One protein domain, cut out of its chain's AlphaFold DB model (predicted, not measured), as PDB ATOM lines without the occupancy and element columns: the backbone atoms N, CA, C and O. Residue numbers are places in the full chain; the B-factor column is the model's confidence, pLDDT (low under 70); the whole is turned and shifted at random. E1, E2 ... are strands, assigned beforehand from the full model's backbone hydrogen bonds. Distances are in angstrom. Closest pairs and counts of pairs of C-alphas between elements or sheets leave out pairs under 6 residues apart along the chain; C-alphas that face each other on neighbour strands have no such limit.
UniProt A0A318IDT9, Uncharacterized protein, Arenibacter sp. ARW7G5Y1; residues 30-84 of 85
ATOM      1  N   VAL A  30      38.469  -8.986  39.833       91.81
ATOM      2  CA  VAL A  30      39.481  -8.337  39.000       91.81
ATOM      3  C   VAL A  30      39.358  -8.834  37.567       91.81
ATOM      4  O   VAL A  30      39.403 -10.044  37.307       91.81
ATOM      5  N   ARG A  31      39.260  -7.900  36.619       93.06
ATOM      6  CA  ARG A  31      39.188  -8.228  35.190       93.06
ATOM      7  C   ARG A  31      40.472  -8.879  34.670       93.06
ATOM      8  O   ARG A  31      41.571  -8.359  34.848       93.06
ATOM      9  N   GLN A  32      40.313  -9.982  33.950       92.38
ATOM     10  CA  GLN A  32      41.346 -10.691  33.204       92.38
ATOM     11  C   GLN A  32      41.090 -10.563  31.702       92.38
ATOM     12  O   GLN A  32      39.941 -10.463  31.271       92.38
ATOM     13  N   VAL A  33      42.167 -10.585  30.913       91.19
ATOM     14  CA  VAL A  33      42.109 -10.514  29.449       91.19
ATOM     15  C   VAL A  33      42.857 -11.702  28.853       91.19
ATOM     16  O   VAL A  33      44.024 -11.942  29.171       91.19
ATOM     17  N   GLY A  34      42.168 -12.451  28.001       89.38
ATOM     18  CA  GLY A  34      42.656 -13.658  27.352       89.38
ATOM     19  C   GLY A  34      43.443 -13.390  26.071       89.38
ATOM     20  O   GLY A  34      43.450 -12.274  25.547       89.38
ATOM     21  N   PRO A  35      44.099 -14.426  25.521       89.88
ATOM     22  CA  PRO A  35      44.875 -14.318  24.282       89.88
ATOM     23  C   PRO A  35      44.017 -14.001  23.045       89.88
ATOM     24  O   PRO A  35      44.533 -13.501  22.051       89.88
ATOM     25  N   ASP A  36      42.719 -14.282  23.104       94.69
ATOM     26  CA  ASP A  36      41.706 -14.014  22.080       94.69
ATOM     27  C   ASP A  36      40.928 -12.709  22.331       94.69
ATOM     28  O   ASP A  36      39.895 -12.480  21.707       94.69
ATOM     29  N   ALA A  37      41.418 -11.858  23.243       90.69
ATOM     30  CA  ALA A  37      40.726 -10.669  23.740       90.69
ATOM     31  C   ALA A  37      39.385 -10.964  24.444       90.69
ATOM     32  O   ALA A  37      38.566 -10.061  24.607       90.69
ATOM     33  N   SER A  38      39.162 -12.205  24.894       92.06
ATOM     34  CA  SER A  38      38.089 -12.491  25.844       92.06
ATOM     35  C   SER A  38      38.362 -11.794  27.178       92.06
ATOM     36  O   SER A  38      39.504 -11.709  27.627       92.06
ATOM     37  N   GLU A  39      37.309 -11.295  27.817       92.88
ATOM     38  CA  GLU A  39      37.386 -10.687  29.144       92.88
ATOM     39  C   GLU A  39      36.557 -11.519  30.124       92.88
ATOM     40  O   GLU A  39      35.441 -11.938  29.808       92.88
ATOM     41  N   TRP A  40      37.094 -11.768  31.316       92.62
ATOM     42  CA  TRP A  40      36.354 -12.398  32.410       92.62
ATOM     43  C   TRP A  40      36.798 -11.829  33.754       92.62
ATOM     44  O   TRP A  40      37.914 -11.335  33.894       92.62
ATOM     45  N   CYS A  41      35.930 -11.899  34.754       92.88
ATOM     46  CA  CYS A  41      36.239 -11.468  36.112       92.88
ATOM     47  C   CYS A  41      36.643 -12.685  36.949       92.88
ATOM     48  O   CYS A  41      35.975 -13.718  36.903       92.88
ATOM     49  N   VAL A  42      37.724 -12.566  37.716       93.31
ATOM     50  CA  VAL A  42      38.113 -13.565  38.724       93.31
ATOM     51  C   VAL A  42      38.118 -12.917  40.089       93.31
ATOM     52  O   VAL A  42      38.420 -11.736  40.212       93.31
ATOM     53  N   GLU A  43      37.777 -13.681  41.111       92.12
ATOM     54  CA  GLU A  43      37.722 -13.145  42.461       92.12
ATOM     55  C   GLU A  43      39.134 -12.831  42.979       92.12
ATOM     56  O   GLU A  43      40.097 -13.552  42.699       92.12
ATOM     57  N   GLU A  44      39.268 -11.751  43.737       91.19
ATOM     58  CA  GLU A  44      40.512 -11.375  44.393       91.19
ATOM     59  C   GLU A  44      40.855 -12.378  45.505       91.19
ATOM     60  O   GLU A  44      40.006 -12.822  46.294       91.19
ATOM     61  N   PHE A  45      42.124 -12.767  45.554       90.62
ATOM     62  CA  PHE A  45      42.673 -13.569  46.630       90.62
ATOM     63  C   PHE A  45      42.811 -12.709  47.888       90.62
ATOM     64  O   PHE A  45      43.396 -11.629  47.848       90.62
ATOM     65  N   LYS A  46      42.297 -13.205  49.015       86.44
ATOM     66  CA  LYS A  46      42.383 -12.527  50.312       86.44
ATOM     67  C   LYS A  46      43.391 -13.268  51.190       86.44
ATOM     68  O   LYS A  46      43.138 -14.415  51.556       86.44
ATOM     69  N   GLU A  47      44.509 -12.608  51.504       75.06
ATOM     70  CA  GLU A  47      45.584 -13.137  52.370       75.06
ATOM     71  C   GLU A  47      45.106 -13.335  53.824       75.06
ATOM     72  O   GLU A  47      45.495 -14.296  54.486       75.06
ATOM     73  N   ASP A  48      44.203 -12.475  54.312       63.28
ATOM     74  CA  ASP A  48      43.888 -12.400  55.739       63.28
ATOM     75  C   ASP A  48      42.576 -13.098  56.133       63.28
ATOM     76  O   ASP A  48      41.479 -12.593  55.893       63.28
ATOM     77  N   GLY A  49      42.715 -14.230  56.834       50.78
ATOM     78  CA  GLY A  49      41.929 -14.611  58.023       50.78
ATOM     79  C   GLY A  49      40.419 -14.842  57.906       50.78
ATOM     80  O   GLY A  49      39.794 -15.214  58.897       50.78
ATOM     81  N   ILE A  50      39.810 -14.635  56.746       56.31
ATOM     82  CA  ILE A  50      38.416 -14.996  56.504       56.31
ATOM     83  C   ILE A  50      38.417 -16.459  56.067       56.31
ATOM     84  O   ILE A  50      39.133 -16.804  55.128       56.31
ATOM     85  N   ASP A  51      37.626 -17.298  56.742       57.47
ATOM     86  CA  ASP A  51      37.333 -18.696  56.388       57.47
ATOM     87  C   ASP A  51      36.672 -18.778  55.005       57.47
ATOM     88  O   ASP A  51      35.482 -19.053  54.847       57.47
ATOM     89  N   LYS A  52      37.434 -18.465  53.964       71.31
ATOM     90  CA  LYS A  52      36.994 -18.587  52.593       71.31
ATOM     91  C   LYS A  52      37.244 -20.026  52.184       71.31
ATOM     92  O   LYS A  52      38.383 -20.487  52.113       71.31
ATOM     93  N   GLU A  53      36.160 -20.749  51.935       80.25
ATOM     94  CA  GLU A  53      36.233 -22.096  51.383       80.25
ATOM     95  C   GLU A  53      36.691 -22.025  49.924       80.25
ATOM     96  O   GLU A  53      35.891 -21.898  48.997       80.25
ATOM     97  N   TYR A  54      38.005 -22.101  49.717       85.56
ATOM     98  CA  TYR A  54      38.586 -22.215  48.387       85.56
ATOM     99  C   TYR A  54      38.224 -23.563  47.765       85.56
ATOM    100  O   TYR A  54      38.430 -24.628  48.358       85.56
ATOM    101  N   ARG A  55      37.703 -23.533  46.538       86.69
ATOM    102  CA  ARG A  55      37.301 -24.745  45.820       86.69
ATOM    103  C   ARG A  55      38.411 -25.214  44.899       86.69
ATOM    104  O   ARG A  55      39.054 -24.437  44.200       86.69
ATOM    105  N   THR A  56      38.656 -26.522  44.908       88.38
ATOM    106  CA  THR A  56      39.656 -27.127  44.021       88.38
ATOM    107  C   THR A  56      39.254 -26.921  42.560       88.38
ATOM    108  O   THR A  56      38.130 -27.239  42.182       88.38
ATOM    109  N   GLY A  57      40.187 -26.419  41.751       89.44
ATOM    110  CA  GLY A  57      39.995 -26.076  40.342       89.44
ATOM    111  C   GLY A  57      39.640 -24.607  40.095       89.44
ATOM    112  O   GLY A  57      39.663 -24.179  38.943       89.44
ATOM    113  N   GLU A  58      39.344 -23.825  41.136       92.25
ATOM    114  CA  GLU A  58      39.050 -22.399  40.987       92.25
ATOM    115  C   GLU A  58      40.325 -21.552  40.952       92.25
ATOM    116  O   GLU A  58      41.349 -21.888  41.558       92.25
ATOM    117  N   SER A  59      40.247 -20.449  40.205       93.75
ATOM    118  CA  SER A  59      41.337 -19.489  40.052       93.75
ATOM    119  C   SER A  59      40.964 -18.136  40.640       93.75
ATOM    120  O   SER A  59      39.829 -17.687  40.508       93.75
ATOM    121  N   TYR A  60      41.948 -17.489  41.249       93.12
ATOM    122  CA  TYR A  60      41.815 -16.237  41.981       93.12
ATOM    123  C   TYR A  60      42.945 -15.299  41.566       93.12
ATOM    124  O   TYR A  60      44.023 -15.749  41.168       93.12
ATOM    125  N   TYR A  61      42.715 -13.995  41.642       93.31
ATOM    126  CA  TYR A  61      43.751 -13.013  41.355       93.31
ATOM    127  C   TYR A  61      44.528 -12.661  42.619       93.31
ATOM    128  O   TYR A  61      43.971 -12.125  43.569       93.31
ATOM    129  N   HIS A  62      45.830 -12.913  42.607       92.94
ATOM    130  CA  HIS A  62      46.753 -12.525  43.661       92.94
ATOM    131  C   HIS A  62      47.631 -11.366  43.193       92.94
ATOM    132  O   HIS A  62      48.293 -11.462  42.161       92.94
ATOM    133  N   GLN A  63      47.744 -10.302  43.989       90.06
ATOM    134  CA  GLN A  63      48.472  -9.089  43.595       90.06
ATOM    135  C   GLN A  63      49.939  -9.356  43.197       90.06
ATOM    136  O   GLN A  63      50.430  -8.822  42.206       90.06
ATOM    137  N   LYS A  64      50.639 -10.211  43.955       91.06
ATOM    138  CA  LYS A  64      52.025 -10.628  43.683       91.06
ATOM    139  C   LYS A  64      52.195 -11.683  42.578       91.06
ATOM    140  O   LYS A  64      53.117 -11.565  41.776       91.06
ATOM    141  N   TYR A  65      51.372 -12.734  42.566       92.00
ATOM    142  CA  TYR A  65      51.579 -13.906  41.696       92.00
ATOM    143  C   TYR A  65      50.707 -13.899  40.428       92.00
ATOM    144  O   TYR A  65      50.896 -14.733  39.542       92.00
ATOM    145  N   GLY A  66      49.788 -12.939  40.303       92.31
ATOM    146  CA  GLY A  66      48.793 -12.895  39.237       92.31
ATOM    147  C   GLY A  66      47.706 -13.946  39.448       92.31
ATOM    148  O   GLY A  66      47.284 -14.193  40.573       92.31
ATOM    149  N   LEU A  67      47.239 -14.564  38.363       93.94
ATOM    150  CA  LEU A  67      46.246 -15.632  38.441       93.94
ATOM    151  C   LEU A  67      46.848 -16.872  39.119       93.94
ATOM    152  O   LEU A  67      47.842 -17.426  38.639       93.94
ATOM    153  N   ILE A  68      46.223 -17.299  40.212       94.69
ATOM    154  CA  ILE A  68      46.605 -18.478  40.987       94.69
ATOM    155  C   ILE A  68      45.440 -19.459  41.040       94.69
ATOM    156  O   ILE A  68      44.287 -19.048  41.132       94.69
ATOM    157  N   THR A  69      45.726 -20.752  41.006       94.88
ATOM    158  CA  THR A  69      44.707 -21.808  41.034       94.88
ATOM    159  C   THR A  69      44.864 -22.644  42.292       94.88
ATOM    160  O   THR A  69      45.972 -23.097  42.606       94.88
ATOM    161  N   TYR A  70      43.756 -22.874  42.999       92.38
ATOM    162  CA  TYR A  70      43.725 -23.765  44.151       92.38
ATOM    163  C   TYR A  70      43.474 -25.195  43.695       92.38
ATOM    164  O   TYR A  70      42.454 -25.491  43.078       92.38
ATOM    165  N   THR A  71      44.381 -26.113  44.010       92.06
ATOM    166  CA  THR A  71      44.214 -27.536  43.711       92.06
ATOM    167  C   THR A  71      44.596 -28.373  44.920       92.06
ATOM    168  O   THR A  71      45.767 -28.450  45.285       92.06
ATOM    169  N   SER A  72      43.604 -29.019  45.543       87.06
ATOM    170  CA  SER A  72      43.810 -30.008  46.612       87.06
ATOM    171  C   SER A  72      44.727 -29.527  47.751       87.06
ATOM    172  O   SER A  72      45.657 -30.232  48.141       87.06
ATOM    173  N   GLY A  73      44.495 -28.320  48.279       87.19
ATOM    174  CA  GLY A  73      45.293 -27.769  49.386       87.19
ATOM    175  C   GLY A  73      46.551 -27.015  48.964       87.19
ATOM    176  O   GLY A  73      47.303 -26.572  49.826       87.19
ATOM    177  N   LYS A  74      46.810 -26.884  47.660       92.19
ATOM    178  CA  LYS A  74      47.994 -26.204  47.129       92.19
ATOM    179  C   LYS A  74      47.599 -25.081  46.191       92.19
ATOM    180  O   LYS A  74      46.644 -25.206  45.430       92.19
ATOM    181  N   TRP A  75      48.399 -24.026  46.214       93.69
ATOM    182  CA  TRP A  75      48.297 -22.911  45.290       93.69
ATOM    183  C   TRP A  75      49.346 -23.048  44.200       93.69
ATOM    184  O   TRP A  75      50.503 -23.362  44.480       93.69
ATOM    185  N   THR A  76      48.932 -22.824  42.960       95.31
ATOM    186  CA  THR A  76      49.821 -22.854  41.796       95.31
ATOM    187  C   THR A  76      49.677 -21.585  40.980       95.31
ATOM    188  O   THR A  76      48.571 -21.062  40.864       95.31
ATOM    189  N   ASP A  77      50.786 -21.083  40.440       93.94
ATOM    190  CA  ASP A  77      50.778 -19.963  39.499       93.94
ATOM    191  C   ASP A  77      50.478 -20.429  38.059       93.94
ATOM    192  O   ASP A  77      50.358 -21.624  37.769       93.94
ATOM    193  N   LYS A  78      50.432 -19.482  37.117       88.94
ATOM    194  CA  LYS A  78      50.248 -19.763  35.680       88.94
ATOM    195  C   LYS A  78      51.313 -20.676  35.047       88.94
ATOM    196  O   LYS A  78      51.117 -21.147  33.930       88.94
ATOM    197  N   HIS A  79      52.450 -20.896  35.707       92.06
ATOM    198  CA  HIS A  79      53.517 -21.791  35.256       92.06
ATOM    199  C   HIS A  79      53.472 -23.151  35.968       92.06
ATOM    200  O   HIS A  79      54.405 -23.943  35.824       92.06
ATOM    201  N   ASN A  80      52.400 -23.438  36.717       91.19
ATOM    202  CA  ASN A  80      52.232 -24.622  37.560       91.19
ATOM    203  C   ASN A  80      53.275 -24.739  38.686       91.19
ATOM    204  O   ASN A  80      53.535 -25.838  39.183       91.19
ATOM    205  N   GLN A  81      53.886 -23.628  39.100       94.62
ATOM    206  CA  GLN A  81      54.783 -23.618  40.247       94.62
ATOM    207  C   GLN A  81      53.966 -23.520  41.526       94.62
ATOM    208  O   GLN A  81      53.079 -22.674  41.638       94.62
ATOM    209  N   VAL A  82      54.270 -24.385  42.495       94.56
ATOM    210  CA  VAL A  82      53.649 -24.308  43.819       94.56
ATOM    211  C   VAL A  82      54.129 -23.038  44.504       94.56
ATOM    212  O   VAL A  82      55.333 -22.829  44.662       94.56
ATOM    213  N   ILE A  83      53.177 -22.221  44.928       92.31
ATOM    214  CA  ILE A  83      53.418 -20.981  45.655       92.31
ATOM    215  C   ILE A  83      52.799 -21.064  47.047       92.31
ATOM    216  O   ILE A  83      51.909 -21.873  47.315       92.31
ATOM    217  N   TRP A  84      53.282 -20.192  47.920       87.88
ATOM    218  CA  TRP A  84      52.705 -19.937  49.232       87.88
ATOM    219  C   TRP A  84      52.254 -18.477  49.201       87.88
ATOM    220  O   TRP A  84      53.110 -17.598  49.371       87.88
TER     221      TRP A  84
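AT A GLANCE: This is residues 30 to 84 of the 85 residues of an uncharacterized protein of Arenibacter sp. ARW7G5Y1 (UniProt A0A318IDT9). What shape do these coordinates draw? A single curled, strongly twisted sheet of five strands: a hairpin, E1 and E2, reaches out to one side, and the end of E2 joins it to a three-strand meander, E3, E4 and E5. A long loop between E2 and E3 swings out, and its residues 48 to 53 stick out free. What is it made of? The printed part has 55 residues with five named strands, E1 to E5 along the chain, and no named helix; it is all strand by class, though only 24 residues are in named elements, and the sheet's order E1 E2 E3 E4 E5 is mixed. How large is it? It is compact, with a radius of gyration of the C-alphas of 11.5 A, and only just elongated, with spans of 34 by 22 by 20 A.

HOW THE PARTS SIT: How does the sheet begin? E1, residues 30 to 33, and E2, residues 39 to 44, form an antiparallel hairpin at 145 degrees, with N 32 and O 40 2.8 A apart, within hydrogen-bond range. How does it go on from E2? E2 is staggered: residues 39 to 42 pair with E1, and residues 43 to 44 with E3, residues 59 to 62. E2 and E3 are parallel at 69 degrees, with N 61 and O 43 within hydrogen-bond range at 2.9 A. What follows E3? E3 and E4, residues 66 to 71, form an antiparallel hairpin at 137 degrees, N 60 to O 68 being 2.8 A, and E4 and E5, residues 74 to 77, form another at 149 degrees, N 71 to O 74 being 2.8 A. E3, E4 and E5 make a meander, each strand the antiparallel neighbour of the one before. Which strands are at the edges? E1 and E5 are the edge strands, and they are apart.

IN THESE COORDINATES: Where does the first strand lie? E1 starts at C-alpha 30, (39.481, -8.337, 39.000), and is 10.1 A long. Which strands are longest by residues? E2 and E4 have six residues each, 15.6 A and 16.0 A long; E3 measures 9.5 A. Where does the last strand end? E5, 10.2 A long, ends at C-alpha 77, (50.778, -19.963, 39.499), and its residues 75 to 76 pair antiparallel with residues 82 to 83.

THE WHOLE: What is farthest apart? The C-alphas of Asp 36 and Gly 49 are 35.9 A apart. Is any link long? The link from E2 to E3, residues 45 to 58, is long; the other three are tight, and the printed part has no cut. Where is confidence low? The mean pLDDT of the printed part is 88.2, and residues 48 to 51 are under 70.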